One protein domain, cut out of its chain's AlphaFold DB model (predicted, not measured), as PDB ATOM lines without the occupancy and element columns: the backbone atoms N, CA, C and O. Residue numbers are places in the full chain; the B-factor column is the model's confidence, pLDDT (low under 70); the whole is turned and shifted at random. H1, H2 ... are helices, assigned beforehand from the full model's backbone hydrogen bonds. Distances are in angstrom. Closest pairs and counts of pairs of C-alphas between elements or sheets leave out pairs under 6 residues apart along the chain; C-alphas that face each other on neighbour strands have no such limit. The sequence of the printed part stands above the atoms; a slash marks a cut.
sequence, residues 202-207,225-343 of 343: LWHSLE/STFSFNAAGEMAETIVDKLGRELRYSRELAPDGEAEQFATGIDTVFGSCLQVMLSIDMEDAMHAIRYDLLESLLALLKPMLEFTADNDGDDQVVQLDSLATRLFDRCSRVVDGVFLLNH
ATOM      1  N   LEU A 202     123.784 137.583 106.298       77.06
ATOM      2  CA  LEU A 202     125.132 137.242 105.827       77.06
ATOM      3  C   LEU A 202     126.085 136.711 106.897       77.06
ATOM      4  O   LEU A 202     126.964 135.912 106.582       77.06
ATOM      5  N   TRP A 203     125.952 137.155 108.143       78.44
ATOM      6  CA  TRP A 203     126.989 136.950 109.158       78.44
ATOM      7  C   TRP A 203     127.311 135.470 109.439       78.44
ATOM      8  O   TRP A 203     128.470 135.116 109.653       78.44
ATOM      9  N   HIS A 204     126.299 134.601 109.335       69.44
ATOM     10  CA  HIS A 204     126.405 133.141 109.490       69.44
ATOM     11  C   HIS A 204     125.912 132.391 108.235       69.44
ATOM     12  O   HIS A 204     125.333 131.305 108.324       69.44
ATOM     13  N   SER A 205     126.062 133.014 107.064       67.56
ATOM     14  CA  SER A 205     125.578 132.500 105.778       67.56
ATOM     15  C   SER A 205     126.472 131.427 105.141       67.56
ATOM     16  O   SER A 205     127.684 131.377 105.353       67.56
ATOM     17  N   LEU A 206     125.875 130.617 104.264       66.44
ATOM     18  CA  LEU A 206     126.570 129.714 103.341       66.44
ATOM     19  C   LEU A 206     127.085 130.467 102.098       66.44
ATOM     20  O   LEU A 206     126.592 131.535 101.736       66.44
ATOM     21  N   GLU A 207     128.034 129.869 101.367       64.56
ATOM     22  CA  GLU A 207     128.669 130.469 100.172       64.56
ATOM     23  C   GLU A 207     127.662 130.996  99.118       64.56
ATOM     24  O   GLU A 207     127.919 131.992  98.442       64.56
ATOM     25  N   SER A 225     122.630 155.679  92.560       90.19
ATOM     26  CA  SER A 225     121.729 156.634  93.213       90.19
ATOM     27  C   SER A 225     122.194 157.013  94.625       90.19
ATOM     28  O   SER A 225     123.019 156.317  95.220       90.19
ATOM     29  N   THR A 226     121.649 158.091  95.190       92.50
ATOM     30  CA  THR A 226     121.938 158.520  96.571       92.50
ATOM     31  C   THR A 226     121.547 157.427  97.564       92.50
ATOM     32  O   THR A 226     122.320 157.076  98.455       92.50
ATOM     33  N   PHE A 227     120.389 156.795  97.351       91.94
ATOM     34  CA  PHE A 227     119.979 155.629  98.134       91.94
ATOM     35  C   PHE A 227     120.999 154.481  98.050       91.94
ATOM     36  O   PHE A 227     121.287 153.835  99.055       91.94
ATOM     37  N   SER A 228     121.583 154.244  96.868       93.44
ATOM     38  CA  SER A 228     122.602 153.202  96.666       93.44
ATOM     39  C   SER A 228     123.882 153.481  97.454       93.44
ATOM     40  O   SER A 228     124.453 152.558  98.035       93.44
ATOM     41  N   PHE A 229     124.312 154.748  97.498       94.12
ATOM     42  CA  PHE A 229     125.436 155.187  98.325       94.12
ATOM     43  C   PHE A 229     125.151 154.933  99.808       94.12
ATOM     44  O   PHE A 229     125.940 154.260 100.472       94.12
ATOM     45  N   ASN A 230     123.998 155.399 100.299       93.88
ATOM     46  CA  ASN A 230     123.613 155.266 101.704       93.88
ATOM     47  C   ASN A 230     123.495 153.794 102.113       93.88
ATOM     48  O   ASN A 230     124.102 153.378 103.089       93.88
ATOM     49  N   ALA A 231     122.782 152.968 101.341       93.38
ATOM     50  CA  ALA A 231     122.622 151.548 101.650       93.38
ATOM     51  C   ALA A 231     123.968 150.798 101.700       93.38
ATOM     52  O   ALA A 231     124.166 149.949 102.568       93.38
ATOM     53  N   ALA A 232     124.907 151.116 100.801       94.81
ATOM     54  CA  ALA A 232     126.241 150.522 100.820       94.81
ATOM     55  C   ALA A 232     127.078 150.986 102.025       94.81
ATOM     56  O   ALA A 232     127.743 150.152 102.642       94.81
ATOM     57  N   GLY A 233     127.023 152.277 102.371       95.12
ATOM     58  CA  GLY A 233     127.698 152.836 103.548       95.12
ATOM     59  C   GLY A 233     127.194 152.223 104.849       95.12
ATOM     60  O   GLY A 233     127.973 151.634 105.594       95.12
ATOM     61  N   GLU A 234     125.877 152.224 105.042       95.44
ATOM     62  CA  GLU A 234     125.221 151.641 106.216       95.44
ATOM     63  C   GLU A 234     125.533 150.147 106.367       95.44
ATOM     64  O   GLU A 234     125.696 149.628 107.474       95.44
ATOM     65  N   MET A 235     125.659 149.423 105.250       94.38
ATOM     66  CA  MET A 235     126.035 148.012 105.270       94.38
ATOM     67  C   MET A 235     127.494 147.815 105.688       94.38
ATOM     68  O   MET A 235     127.784 146.927 106.493       94.38
ATOM     69  N   ALA A 236     128.414 148.647 105.193       95.81
ATOM     70  CA  ALA A 236     129.808 148.622 105.621       95.81
ATOM     71  C   ALA A 236     129.942 148.945 107.120       95.81
ATOM     72  O   ALA A 236     130.645 148.230 107.839       95.81
ATOM     73  N   GLU A 237     129.227 149.959 107.608       95.25
ATOM     74  CA  GLU A 237     129.199 150.324 109.029       95.25
ATOM     75  C   GLU A 237     128.626 149.198 109.887       95.25
ATOM     76  O   GLU A 237     129.250 148.784 110.865       95.25
ATOM     77  N   THR A 238     127.503 148.608 109.471       93.94
ATOM     78  CA  THR A 238     126.881 147.479 110.176       93.94
ATOM     79  C   THR A 238     127.840 146.289 110.305       93.94
ATOM     80  O   THR A 238     127.891 145.655 111.361       93.94
ATOM     81  N   ILE A 239     128.636 145.987 109.270       93.12
ATOM     82  CA  ILE A 239     129.662 144.931 109.317       93.12
ATOM     83  C   ILE A 239     130.704 145.224 110.410       93.12
ATOM     84  O   ILE A 239     131.041 144.332 111.195       93.12
ATOM     85  N   VAL A 240     131.203 146.462 110.493       93.62
ATOM     86  CA  VAL A 240     132.178 146.881 111.520       93.62
ATOM     87  C   VAL A 240     131.558 146.821 112.919       93.62
ATOM     88  O   VAL A 240     132.163 146.303 113.861       93.62
ATOM     89  N   ASP A 241     130.319 147.280 113.051       91.81
ATOM     90  CA  ASP A 241     129.563 147.247 114.300       91.81
ATOM     91  C   ASP A 241     129.337 145.823 114.806       91.81
ATOM     92  O   ASP A 241     129.450 145.542 116.009       91.81
ATOM     93  N   LYS A 242     129.009 144.905 113.893       88.69
ATOM     94  CA  LYS A 242     128.773 143.503 114.226       88.69
ATOM     95  C   LYS A 242     130.069 142.806 114.626       88.69
ATOM     96  O   LYS A 242     130.081 142.124 115.647       88.69
ATOM     97  N   LEU A 243     131.184 143.100 113.956       89.00
ATOM     98  CA  LEU A 243     132.520 142.664 114.378       89.00
ATOM     99  C   LEU A 243     132.838 143.102 115.820       89.00
ATOM    100  O   LEU A 243     133.315 142.306 116.630       89.00
ATOM    101  N   GLY A 244     132.528 144.353 116.175       88.31
ATOM    102  CA  GLY A 244     132.709 144.860 117.536       88.31
ATOM    103  C   GLY A 244     131.791 144.200 118.575       88.31
ATOM    104  O   GLY A 244     132.171 144.046 119.739       88.31
ATOM    105  N   ARG A 245     130.573 143.801 118.188       86.81
ATOM    106  CA  ARG A 245     129.664 143.016 119.045       86.81
ATOM    107  C   ARG A 245     130.181 141.596 119.270       86.81
ATOM    108  O   ARG A 245     130.236 141.188 120.424       86.81
ATOM    109  N   GLU A 246     130.632 140.910 118.224       83.81
ATOM    110  CA  GLU A 246     131.205 139.557 118.323       83.81
ATOM    111  C   GLU A 246     132.451 139.516 119.207       83.81
ATOM    112  O   GLU A 246     132.589 138.635 120.056       83.81
ATOM    113  N   LEU A 247     133.329 140.517 119.088       82.19
ATOM    114  CA  LEU A 247     134.497 140.641 119.961       82.19
ATOM    115  C   LEU A 247     134.097 140.778 121.438       82.19
ATOM    116  O   LEU A 247     134.715 140.172 122.311       82.19
ATOM    117  N   ARG A 248     133.072 141.586 121.738       82.56
ATOM    118  CA  ARG A 248     132.564 141.746 123.111       82.56
ATOM    119  C   ARG A 248     131.915 140.465 123.621       82.56
ATOM    120  O   ARG A 248     132.216 140.051 124.733       82.56
ATOM    121  N   TYR A 249     131.096 139.822 122.795       78.19
ATOM    122  CA  TYR A 249     130.443 138.561 123.133       78.19
ATOM    123  C   TYR A 249     131.466 137.464 123.455       78.19
ATOM    124  O   TYR A 249     131.397 136.855 124.521       78.19
ATOM    125  N   SER A 250     132.478 137.302 122.597       74.44
ATOM    126  CA  SER A 250     133.561 136.319 122.770       74.44
ATOM    127  C   SER A 250     134.399 136.569 124.030       74.44
ATOM    128  O   SER A 250     134.937 135.642 124.620       74.44
ATOM    129  N   ARG A 251     134.504 137.826 124.480       70.44
ATOM    130  CA  ARG A 251     135.171 138.185 125.743       70.44
ATOM    131  C   ARG A 251     134.332 137.871 126.983       70.44
ATOM    132  O   ARG A 251     134.898 137.677 128.057       70.44
ATOM    133  N   GLU A 252     133.007 137.901 126.865       72.88
ATOM    134  CA  GLU A 252     132.071 137.812 127.994       72.88
ATOM    135  C   GLU A 252     131.540 136.388 128.242       72.88
ATOM    136  O   GLU A 252     131.226 136.060 129.390       72.88
ATOM    137  N   LEU A 253     131.474 135.525 127.219       63.88
ATOM    138  CA  LEU A 253     131.073 134.119 127.349       63.88
ATOM    139  C   LEU A 253     132.243 133.151 127.110       63.88
ATOM    140  O   LEU A 253     132.899 133.187 126.078       63.88
ATOM    141  N   ALA A 254     132.472 132.251 128.073       51.59
ATOM    142  CA  ALA A 254     133.443 131.157 127.979       51.59
ATOM    143  C   ALA A 254     132.929 129.991 127.085       51.59
ATOM    144  O   ALA A 254     131.714 129.798 126.979       51.59
ATOM    145  N   PRO A 255     133.830 129.193 126.473       51.28
ATOM    146  CA  PRO A 255     133.633 128.534 125.178       51.28
ATOM    147  C   PRO A 255     133.090 127.099 125.293       51.28
ATOM    148  O   PRO A 255     133.759 126.137 124.926       51.28
ATOM    149  N   ASP A 256     131.869 126.937 125.802       47.72
ATOM    150  CA  ASP A 256     131.181 125.631 125.769       47.72
ATOM    151  C   ASP A 256     130.223 125.493 124.563       47.72
ATOM    152  O   ASP A 256     129.607 124.445 124.370       47.72
ATOM    153  N   GLY A 257     130.084 126.545 123.749       46.72
ATOM    154  CA  GLY A 257     129.336 126.521 122.492       46.72
ATOM    155  C   GLY A 257     130.263 126.234 121.315       46.72
ATOM    156  O   GLY A 257     131.349 126.802 121.241       46.72
ATOM    157  N   GLU A 258     129.846 125.362 120.395       45.50
ATOM    158  CA  GLU A 258     130.520 125.221 119.101       45.50
ATOM    159  C   GLU A 258     130.623 126.609 118.454       45.50
ATOM    160  O   GLU A 258     129.608 127.284 118.287       45.50
ATOM    161  N   ALA A 259     131.843 127.050 118.140       50.41
ATOM    162  CA  ALA A 259     132.063 128.324 117.473       50.41
ATOM    163  C   ALA A 259     131.300 128.324 116.142       50.41
ATOM    164  O   ALA A 259     131.627 127.554 115.232       50.41
ATOM    165  N   GLU A 260     130.271 129.165 116.025       54.09
ATOM    166  CA  GLU A 260     129.615 129.390 114.742       54.09
ATOM    167  C   GLU A 260     130.652 130.009 113.802       54.09
ATOM    168  O   GLU A 260     131.141 131.116 114.026       54.09
ATOM    169  N   GLN A 261     131.045 129.257 112.773       57.50
ATOM    170  CA  GLN A 261     132.026 129.722 111.799       57.50
ATOM    171  C   GLN A 261     131.503 130.981 111.111       57.50
ATOM    172  O   GLN A 261     130.389 130.994 110.582       57.50
ATOM    173  N   PHE A 262     132.328 132.030 111.094       64.62
ATOM    174  CA  PHE A 262     132.005 133.229 110.341       64.62
ATOM    175  C   PHE A 262     132.023 132.920 108.856       64.62
ATOM    176  O   PHE A 262     132.859 132.176 108.333       64.62
ATOM    177  N   ALA A 263     131.096 133.548 108.164       63.72
ATOM    178  CA  ALA A 263     130.921 133.340 106.757       63.72
ATOM    179  C   ALA A 263     132.118 133.984 105.997       63.72
ATOM    180  O   ALA A 263     132.405 135.177 106.123       63.72
ATOM    181  N   THR A 264     132.865 133.195 105.215       66.25
ATOM    182  CA  THR A 264     134.186 133.589 104.668       66.25
ATOM    183  C   THR A 264     134.160 134.734 103.648       66.25
ATOM    184  O   THR A 264     135.221 135.226 103.281       66.25
ATOM    185  N   GLY A 265     132.984 135.152 103.168       74.94
ATOM    186  CA  GLY A 265     132.815 136.182 102.133       74.94
ATOM    187  C   GLY A 265     132.559 137.608 102.638       74.94
ATOM    188  O   GLY A 265     132.371 138.505 101.815       74.94
ATOM    189  N   ILE A 266     132.536 137.849 103.957       83.94
ATOM    190  CA  ILE A 266     132.192 139.169 104.530       83.94
ATOM    191  C   ILE A 266     133.151 140.270 104.055       83.94
ATOM    192  O   ILE A 266     132.714 141.377 103.745       83.94
ATOM    193  N   ASP A 267     134.450 139.982 103.937       85.19
ATOM    194  CA  ASP A 267     135.441 140.969 103.487       85.19
ATOM    195  C   ASP A 267     135.237 141.382 102.019       85.19
ATOM    196  O   ASP A 267     135.505 142.526 101.650       85.19
ATOM    197  N   THR A 268     134.749 140.455 101.193       84.44
ATOM    198  CA  THR A 268     134.435 140.692  99.783       84.44
ATOM    199  C   THR A 268     133.209 141.590  99.664       84.44
ATOM    200  O   THR A 268     133.249 142.581  98.943       84.44
ATOM    201  N   VAL A 269     132.150 141.290 100.424       86.69
ATOM    202  CA  VAL A 269     130.941 142.126 100.499       86.69
ATOM    203  C   VAL A 269     131.291 143.535 100.974       86.69
ATOM    204  O   VAL A 269     130.912 144.506 100.325       86.69
ATOM    205  N   PHE A 270     132.091 143.651 102.036       91.19
ATOM    206  CA  PHE A 270     132.575 144.939 102.526       91.19
ATOM    207  C   PHE A 270     133.351 145.706 101.447       91.19
ATOM    208  O   PHE A 270     133.098 146.885 101.219       91.19
ATOM    209  N   GLY A 271     134.256 145.038 100.722       90.56
ATOM    210  CA  GLY A 271     134.967 145.636  99.590       90.56
ATOM    211  C   GLY A 271     134.030 146.156  98.494       90.56
ATOM    212  O   GLY A 271     134.242 147.260  97.988       90.56
ATOM    213  N   SER A 272     132.976 145.408  98.169       90.12
ATOM    214  CA  SER A 272     131.943 145.829  97.217       90.12
ATOM    215  C   SER A 272     131.146 147.038  97.717       90.12
ATOM    216  O   SER A 272     130.867 147.933  96.923       90.12
ATOM    217  N   CYS A 273     130.840 147.132  99.016       94.38
ATOM    218  CA  CYS A 273     130.226 148.327  99.606       94.38
ATOM    219  C   CYS A 273     131.100 149.570  99.389       94.38
ATOM    220  O   CYS A 273     130.622 150.576  98.863       94.38
ATOM    221  N   LEU A 274     132.403 149.476  99.693       94.31
ATOM    222  CA  LEU A 274     133.346 150.576  99.454       94.31
ATOM    223  C   LEU A 274     133.379 150.971  97.973       94.31
ATOM    224  O   LEU A 274     133.411 152.155  97.643       94.31
ATOM    225  N   GLN A 275     133.361 149.984  97.074       91.88
ATOM    226  CA  GLN A 275     133.341 150.226  95.635       91.88
ATOM    227  C   GLN A 275     132.075 150.971  95.193       91.88
ATOM    228  O   GLN A 275     132.192 151.890  94.382       91.88
ATOM    229  N   VAL A 276     130.895 150.593  95.698       90.25
ATOM    230  CA  VAL A 276     129.628 151.290  95.413       90.25
ATOM    231  C   VAL A 276     129.743 152.754  95.826       90.25
ATOM    232  O   VAL A 276     129.579 153.628  94.978       90.25
ATOM    233  N   MET A 277     130.120 153.022  97.080       95.56
ATOM    234  CA  MET A 277     130.244 154.387  97.603       95.56
ATOM    235  C   MET A 277     131.215 155.229  96.766       95.56
ATOM    236  O   MET A 277     130.846 156.283  96.254       95.56
ATOM    237  N   LEU A 278     132.438 154.726  96.552       92.25
ATOM    238  CA  LEU A 278     133.494 155.429  95.813       92.25
ATOM    239  C   LEU A 278     133.143 155.692  94.346       92.25
ATOM    240  O   LEU A 278     133.663 156.636  93.754       92.25
ATOM    241  N   SER A 279     132.318 154.833  93.744       92.31
ATOM    242  CA  SER A 279     131.897 154.988  92.349       92.31
ATOM    243  C   SER A 279     130.776 156.014  92.181       92.31
ATOM    244  O   SER A 279     130.630 156.551  91.085       92.31
ATOM    245  N   ILE A 280     129.993 156.262  93.236       91.50
ATOM    246  CA  ILE A 280     128.866 157.200  93.227       91.50
ATOM    247  C   ILE A 280     129.340 158.596  93.625       91.50
ATOM    248  O   ILE A 280     129.232 159.523  92.824       91.50
ATOM    249  N   ASP A 281     129.919 158.728  94.821       92.94
ATOM    250  CA  ASP A 281     130.495 159.978  95.309       92.94
ATOM    251  C   ASP A 281     131.829 159.706  96.003       92.94
ATOM    252  O   ASP A 281     131.898 159.231  97.133       92.94
ATOM    253  N   MET A 282     132.920 160.001  95.301       92.56
ATOM    254  CA  MET A 282     134.264 159.743  95.803       92.56
ATOM    255  C   MET A 282     134.623 160.609  97.019       92.56
ATOM    256  O   MET A 282     135.367 160.144  97.882       92.56
ATOM    257  N   GLU A 283     134.169 161.862  97.078       92.81
ATOM    258  CA  GLU A 283     134.565 162.788  98.146       92.81
ATOM    259  C   GLU A 283     133.871 162.410  99.453       92.81
ATOM    260  O   GLU A 283     134.552 162.182 100.462       92.81
ATOM    261  N   ASP A 284     132.554 162.224  99.395       92.81
ATOM    262  CA  ASP A 284     131.757 161.804 100.544       92.81
ATOM    263  C   ASP A 284     132.116 160.374 100.969       92.81
ATOM    264  O   ASP A 284     132.269 160.106 102.163       92.81
ATOM    265  N   ALA A 285     132.387 159.465 100.021       94.06
ATOM    266  CA  ALA A 285     132.876 158.125 100.349       94.06
ATOM    267  C   ALA A 285     134.211 158.167 101.095       94.06
ATOM    268  O   ALA A 285     134.382 157.469 102.088       94.06
ATOM    269  N   MET A 286     135.181 158.975 100.653       93.56
ATOM    270  CA  MET A 286     136.460 159.090 101.364       93.56
ATOM    271  C   MET A 286     136.287 159.658 102.776       93.56
ATOM    272  O   MET A 286     137.047 159.276 103.671       93.56
ATOM    273  N   HIS A 287     135.328 160.567 102.974       94.00
ATOM    274  CA  HIS A 287     134.987 161.085 104.293       94.00
ATOM    275  C   HIS A 287     134.430 159.969 105.184       94.00
ATOM    276  O   HIS A 287     135.029 159.680 106.222       94.00
ATOM    277  N   ALA A 288     133.381 159.280 104.732       93.56
ATOM    278  CA  ALA A 288     132.736 158.204 105.483       93.56
ATOM    279  C   ALA A 288     133.702 157.046 105.789       93.56
ATOM    280  O   ALA A 288     133.845 156.592 106.922       93.56
ATOM    281  N   ILE A 289     134.491 156.619 104.798       94.75
ATOM    282  CA  ILE A 289     135.477 155.542 104.973       94.75
ATOM    283  C   ILE A 289     136.537 155.917 106.011       94.75
ATOM    284  O   ILE A 289     136.994 155.059 106.766       94.75
ATOM    285  N   ARG A 290     136.949 157.186 106.064       93.31
ATOM    286  CA  ARG A 290     137.935 157.652 107.039       93.31
ATOM    287  C   ARG A 290     137.342 157.716 108.444       93.31
ATOM    288  O   ARG A 290     137.954 157.176 109.360       93.31
ATOM    289  N   TYR A 291     136.219 158.405 108.607       93.62
ATOM    290  CA  TYR A 291     135.714 158.770 109.929       93.62
ATOM    291  C   TYR A 291     134.798 157.708 110.530       93.62
ATOM    292  O   TYR A 291     134.928 157.407 111.713       93.62
ATOM    293  N   ASP A 292     133.962 157.068 109.720       92.56
ATOM    294  CA  ASP A 292     132.948 156.142 110.223       92.56
ATOM    295  C   ASP A 292     133.473 154.697 110.238       92.56
ATOM    296  O   ASP A 292     133.240 153.947 111.190       92.56
ATOM    297  N   LEU A 293     134.297 154.314 109.249       95.12
ATOM    298  CA  LEU A 293     134.841 152.952 109.142       95.12
ATOM    299  C   LEU A 293     136.257 152.802 109.720       95.12
ATOM    300  O   LEU A 293     136.489 151.963 110.592       95.12
ATOM    301  N   LEU A 294     137.232 153.569 109.223       92.81
ATOM    302  CA  LEU A 294     138.646 153.374 109.564       92.81
ATOM    303  C   LEU A 294     138.943 153.712 111.032       92.81
ATOM    304  O   LEU A 294     139.650 152.949 111.691       92.81
ATOM    305  N   GLU A 295     138.411 154.817 111.560       92.69
ATOM    306  CA  GLU A 295     138.576 155.174 112.977       92.69
ATOM    307  C   GLU A 295     137.923 154.143 113.910       92.69
ATOM    308  O   GLU A 295     138.537 153.731 114.901       92.69
ATOM    309  N   SER A 296     136.734 153.646 113.557       92.19
ATOM    310  CA  SER A 296     136.047 152.572 114.286       92.19
ATOM    311  C   SER A 296     136.865 151.277 114.295       92.19
ATOM    312  O   SER A 296     137.075 150.671 115.348       92.19
ATOM    313  N   LEU A 297     137.424 150.882 113.147       92.44
ATOM    314  CA  LEU A 297     138.307 149.718 113.040       92.44
ATOM    315  C   LEU A 297     139.603 149.904 113.842       92.44
ATOM    316  O   LEU A 297     140.017 148.987 114.548       92.44
ATOM    317  N   LEU A 298     140.218 151.093 113.825       90.38
ATOM    318  CA  LEU A 298     141.387 151.407 114.662       90.38
ATOM    319  C   LEU A 298     141.087 151.246 116.154       90.38
ATOM    320  O   LEU A 298     141.912 150.703 116.896       90.38
ATOM    321  N   ALA A 299     139.912 151.697 116.595       89.81
ATOM    322  CA  ALA A 299     139.470 151.539 117.974       89.81
ATOM    323  C   ALA A 299     139.259 150.061 118.355       89.81
ATOM    324  O   ALA A 299     139.478 149.696 119.512       89.81
ATOM    325  N   LEU A 300     138.890 149.208 117.391       88.25
ATOM    326  CA  LEU A 300     138.696 147.766 117.569       88.25
ATOM    327  C   LEU A 300     139.996 146.947 117.508       88.25
ATOM    328  O   LEU A 300     140.108 145.940 118.207       88.25
ATOM    329  N   LEU A 301     140.999 147.365 116.733       87.75
ATOM    330  CA  LEU A 301     142.231 146.587 116.537       87.75
ATOM    331  C   LEU A 301     143.027 146.388 117.828       87.75
ATOM    332  O   LEU A 301     143.491 145.286 118.105       87.75
ATOM    333  N   LYS A 302     143.172 147.428 118.656       84.06
ATOM    334  CA  LYS A 302     143.891 147.299 119.933       84.06
ATOM    335  C   LYS A 302     143.267 146.232 120.851       84.06
ATOM    336  O   LYS A 302     143.998 145.332 121.264       84.06
ATOM    337  N   PRO A 303     141.961 146.290 121.183       84.00
ATOM    338  CA  PRO A 303     141.346 145.246 121.988       84.00
ATOM    339  C   PRO A 303     141.359 143.879 121.281       84.00
ATOM    340  O   PRO A 303     141.512 142.865 121.958       84.00
ATOM    341  N   MET A 304     141.252 143.821 119.952       84.62
ATOM    342  CA  MET A 304     141.350 142.559 119.209       84.62
ATOM    343  C   MET A 304     142.720 141.886 119.387       84.62
ATOM    344  O   MET A 304     142.786 140.709 119.731       84.62
ATOM    345  N   LEU A 305     143.812 142.644 119.250       83.56
ATOM    346  CA  LEU A 305     145.178 142.135 119.414       83.56
ATOM    347  C   LEU A 305     145.466 141.683 120.850       83.56
ATOM    348  O   LEU A 305     146.077 140.637 121.053       83.56
ATOM    349  N   GLU A 306     145.011 142.451 121.847       84.06
ATOM    350  CA  GLU A 306     145.113 142.062 123.263       84.06
ATOM    351  C   GLU A 306     144.354 140.751 123.521       84.06
ATOM    352  O   GLU A 306     144.890 139.829 124.125       84.06
ATOM    353  N   PHE A 307     143.134 140.632 122.988       80.94
ATOM    354  CA  PHE A 307     142.301 139.442 123.161       80.94
ATOM    355  C   PHE A 307     142.866 138.206 122.449       80.94
ATOM    356  O   PHE A 307     142.831 137.114 123.008       80.94
ATOM    357  N   THR A 308     143.428 138.388 121.255       82.38
ATOM    358  CA  THR A 308     144.086 137.323 120.484       82.38
ATOM    359  C   THR A 308     145.340 136.823 121.191       82.38
ATOM    360  O   THR A 308     145.564 135.620 121.258       82.38
ATOM    361  N   ALA A 309     146.132 137.724 121.782       83.75
ATOM    362  CA  ALA A 309     147.301 137.340 122.569       83.75
ATOM    363  C   ALA A 309     146.925 136.556 123.840       83.75
ATOM    364  O   ALA A 309     147.638 135.625 124.217       83.75
ATOM    365  N   ASP A 310     145.811 136.915 124.483       82.31
ATOM    366  CA  ASP A 310     145.315 136.244 125.690       82.31
ATOM    367  C   ASP A 310     144.655 134.877 125.399       82.31
ATOM    368  O   ASP A 310     144.572 134.041 126.300       82.31
ATOM    369  N   ASN A 311     144.219 134.632 124.155       76.75
ATOM    370  CA  ASN A 311     143.510 133.418 123.719       76.75
ATOM    371  C   ASN A 311     144.202 132.751 122.515       76.75
ATOM    372  O   ASN A 311     143.550 132.286 121.578       76.75
ATOM    373  N   ASP A 312     145.537 132.721 122.534       71.56
ATOM    374  CA  ASP A 312     146.350 132.128 121.469       71.56
ATOM    375  C   ASP A 312     145.968 130.652 121.238       71.56
ATOM    376  O   ASP A 312     146.043 129.820 122.148       71.56
ATOM    377  N   GLY A 313     145.535 130.335 120.015       68.38
ATOM    378  CA  GLY A 313     145.044 129.012 119.616       68.38
ATOM    379  C   GLY A 313     143.520 128.854 119.538       68.38
ATOM    380  O   GLY A 313     143.068 127.769 119.178       68.38
ATOM    381  N   ASP A 314     142.733 129.894 119.837       78.12
ATOM    382  CA  ASP A 314     141.291 129.911 119.562       78.12
ATOM    383  C   ASP A 314     141.017 130.301 118.095       78.12
ATOM    384  O   ASP A 314     141.245 131.439 117.671       78.12
ATOM    385  N   ASP A 315     140.519 129.341 117.309       76.94
ATOM    386  CA  ASP A 315     140.233 129.514 115.881       76.94
ATOM    387  C   ASP A 315     139.223 130.642 115.604       76.94
ATOM    388  O   ASP A 315     139.331 131.321 114.579       76.94
ATOM    389  N   GLN A 316     138.258 130.878 116.498       77.81
ATOM    390  CA  GLN A 316     137.256 131.933 116.339       77.81
ATOM    391  C   GLN A 316     137.887 133.313 116.541       77.81
ATOM    392  O   GLN A 316     137.645 134.235 115.757       77.81
ATOM    393  N   VAL A 317     138.751 133.447 117.551       80.94
ATOM    394  CA  VAL A 317     139.475 134.694 117.834       80.94
ATOM    395  C   VAL A 317     140.438 135.035 116.699       80.94
ATOM    396  O   VAL A 317     140.465 136.174 116.234       80.94
ATOM    397  N   VAL A 318     141.151 134.036 116.171       80.81
ATOM    398  CA  VAL A 318     142.026 134.203 114.999       80.81
ATOM    399  C   VAL A 318     141.230 134.636 113.764       80.81
ATOM    400  O   VAL A 318     141.686 135.490 113.002       80.81
ATOM    401  N   GLN A 319     140.032 134.088 113.546       80.69
ATOM    402  CA  GLN A 319     139.171 134.503 112.433       80.69
ATOM    403  C   GLN A 319     138.691 135.952 112.572       80.69
ATOM    404  O   GLN A 319     138.725 136.688 111.581       80.69
ATOM    405  N   LEU A 320     138.296 136.376 113.778       84.38
ATOM    406  CA  LEU A 320     137.884 137.754 114.065       84.38
ATOM    407  C   LEU A 320     139.027 138.751 113.857       84.38
ATOM    408  O   LEU A 320     138.824 139.771 113.198       84.38
ATOM    409  N   ASP A 321     140.229 138.444 114.351       85.12
ATOM    410  CA  ASP A 321     141.425 139.271 114.141       85.12
ATOM    411  C   ASP A 321     141.791 139.378 112.656       85.12
ATOM    412  O   ASP A 321     142.022 140.465 112.113       85.12
ATOM    413  N   SER A 322     141.744 138.244 111.956       86.31
ATOM    414  CA  SER A 322     142.017 138.175 110.525       86.31
ATOM    415  C   SER A 322     141.006 138.987 109.706       86.31
ATOM    416  O   SER A 322     141.392 139.690 108.769       86.31
ATOM    417  N   LEU A 323     139.716 138.924 110.055       87.19
ATOM    418  CA  LEU A 323     138.676 139.736 109.425       87.19
ATOM    419  C   LEU A 323     138.886 141.224 109.730       87.19
ATOM    420  O   LEU A 323     138.968 142.006 108.787       87.19
ATOM    421  N   ALA A 324     139.056 141.604 111.001       88.50
ATOM    422  CA  ALA A 324     139.303 142.986 111.421       88.50
ATOM    423  C   ALA A 324     140.472 143.620 110.654       88.50
ATOM    424  O   ALA A 324     140.345 144.716 110.106       88.50
ATOM    425  N   THR A 325     141.581 142.886 110.554       87.75
ATOM    426  CA  THR A 325     142.780 143.302 109.822       87.75
ATOM    427  C   THR A 325     142.497 143.485 108.331       87.75
ATOM    428  O   THR A 325     142.884 144.501 107.759       87.75
ATOM    429  N   ARG A 326     141.770 142.557 107.687       90.06
ATOM    430  CA  ARG A 326     141.393 142.699 106.267       90.06
ATOM    431  C   ARG A 326     140.507 143.918 106.018       90.06
ATOM    432  O   ARG A 326     140.734 144.630 105.040       90.06
ATOM    433  N   LEU A 327     139.508 144.156 106.870       91.56
ATOM    434  CA  LEU A 327     138.621 145.318 106.737       91.56
ATOM    435  C   LEU A 327     139.408 146.624 106.911       91.56
ATOM    436  O   LEU A 327     139.282 147.534 106.091       91.56
ATOM    437  N   PHE A 328     140.281 146.681 107.922       91.00
ATOM    438  CA  PHE A 328     141.169 147.818 108.165       91.00
ATOM    439  C   PHE A 328     142.080 148.101 106.966       91.00
ATOM    440  O   PHE A 328     142.130 149.235 106.487       91.00
ATOM    441  N   ASP A 329     142.746 147.074 106.434       89.69
ATOM    442  CA  ASP A 329     143.636 147.201 105.279       89.69
ATOM    443  C   ASP A 329     142.901 147.738 104.043       89.69
ATOM    444  O   ASP A 329     143.452 148.563 103.308       89.69
ATOM    445  N   ARG A 330     141.655 147.299 103.803       91.44
ATOM    446  CA  ARG A 330     140.827 147.808 102.697       91.44
ATOM    447  C   ARG A 330     140.532 149.301 102.875       91.44
ATOM    448  O   ARG A 330     140.788 150.068 101.947       91.44
ATOM    449  N   CYS A 331     140.081 149.726 104.056       91.50
ATOM    450  CA  CYS A 331     139.823 151.142 104.344       91.50
ATOM    451  C   CYS A 331     141.098 151.995 104.256       91.50
ATOM    452  O   CYS A 331     141.093 153.039 103.605       91.50
ATOM    453  N   SER A 332     142.212 151.539 104.844       89.50
ATOM    454  CA  SER A 332     143.490 152.265 104.817       89.50
ATOM    455  C   SER A 332     143.971 152.484 103.388       89.50
ATOM    456  O   SER A 332     144.323 153.601 103.029       89.50
ATOM    457  N   ARG A 333     143.918 151.457 102.526       88.25
ATOM    458  CA  ARG A 333     144.329 151.586 101.116       88.25
ATOM    459  C   ARG A 333     143.500 152.613 100.354       88.25
ATOM    460  O   ARG A 333     144.065 153.356  99.554       88.25
ATOM    461  N   VAL A 334     142.190 152.665 100.602       86.81
ATOM    462  CA  VAL A 334     141.315 153.684 100.005       86.81
ATOM    463  C   VAL A 334     141.737 155.080 100.464       86.81
ATOM    464  O   VAL A 334     141.950 155.961  99.633       86.81
ATOM    465  N   VAL A 335     141.920 155.270 101.773       86.12
ATOM    466  CA  VAL A 335     142.278 156.565 102.371       86.12
ATOM    467  C   VAL A 335     143.679 157.036 101.959       86.12
ATOM    468  O   VAL A 335     143.885 158.231 101.741       86.12
ATOM    469  N   ASP A 336     144.623 156.111 101.791       84.69
ATOM    470  CA  ASP A 336     145.993 156.376 101.337       84.69
ATOM    471  C   ASP A 336     146.088 156.628  99.818       84.69
ATOM    472  O   ASP A 336     147.176 156.862  99.282       84.69
ATOM    473  N   GLY A 337     144.962 156.584  99.096       68.69
ATOM    474  CA  GLY A 337     144.907 156.802  97.649       68.69
ATOM    475  C   GLY A 337     145.481 155.646  96.825       68.69
ATOM    476  O   GLY A 337     145.763 155.803  95.633       68.69
ATOM    477  N   VAL A 338     145.657 154.471  97.433       64.38
ATOM    478  CA  VAL A 338     146.075 153.240  96.760       64.38
ATOM    479  C   VAL A 338     144.822 152.553  96.211       64.38
ATOM    480  O   VAL A 338     144.331 151.567  96.755       64.38
ATOM    481  N   PHE A 339     144.292 153.078  95.104       54.69
ATOM    482  CA  PHE A 339     143.126 152.510  94.415       54.69
ATOM    483  C   PHE A 339     143.491 151.229  93.648       54.69
ATOM    484  O   PHE A 339     143.579 151.197  92.421       54.69
ATOM    485  N   LEU A 340     143.704 150.148  94.390       44.38
ATOM    486  CA  LEU A 340     143.654 148.779  93.890       44.38
ATOM    487  C   LEU A 340     142.676 148.002  94.774       44.38
ATOM    488  O   LEU A 340     143.082 147.212  95.616       44.38
ATOM    489  N   LEU A 341     141.375 148.223  94.565       47.31
ATOM    490  CA  LEU A 341     140.302 147.422  95.173       47.31
ATOM    491  C   LEU A 341     140.140 146.037  94.513       47.31
ATOM    492  O   LEU A 341     139.153 145.352  94.746       47.31
ATOM    493  N   ASN A 342     141.100 145.606  93.687       33.47
ATOM    494  CA  ASN A 342     141.044 144.297  93.051       33.47
ATOM    495  C   ASN A 342     141.764 143.253  93.908       33.47
ATOM    496  O   ASN A 342     142.982 143.350  94.093       33.47
ATOM    497  N   HIS A 343     140.974 142.239  94.279       37.81
ATOM    498  CA  HIS A 343     141.248 141.049  95.094       37.81
ATOM    499  C   HIS A 343     140.978 141.267  96.586       37.81
ATOM    500  O   HIS A 343     141.914 141.621  97.334       37.81
TER     501      HIS A 343
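AT A GLANCE: This is residues 202 to 207 and 225 to 343 of the 343 residues of an uncharacterized protein of Pseudozyma antarctica (UniProt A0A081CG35). Four helices run side by side as an up-and-down bundle, each against the one before it, and residues 253 to 265 lead back along it to H2, the shortest. The 125 printed residues, all helix by class with H1 to H4 in order and no named strand, are compact, with a radius of gyration of the C-alphas of 15.0 A and spans of 46 by 28 by 24 A.

HOW THE PARTS SIT: H1, residues 226 to 252, and H2, residues 266 to 280, form a hairpin; their closest C-alphas, Ala 232 and Cys 273, are 4.7 A apart. H3, residues 282 to 310, and H4, residues 315 to 335, form another, closest at C-alphas Leu 294 and Cys 331, 5.8 A. Every O i to N i+4 pair is within hydrogen-bond range in H1, H2 and H4; in H3 19 of 25 are.

IN THESE COORDINATES: H1 begins at C-alpha 226 (121.938, 158.520, 96.571) and measures 39.0 A. H2 measures 21.5 A. H3, 39.6 A, has a kink of 29 degrees near residue 303. H4, 30.3 A, ends at C-alpha 335 (142.278, 156.565, 102.371).

THE WHOLE: Residues 208 to 224 are cut out, with 27.9 A between C-alphas 207 and 225. The link H1 to H2 is long. Residues 253 to 264 and 337 to 343 are among the 24 under pLDDT 70.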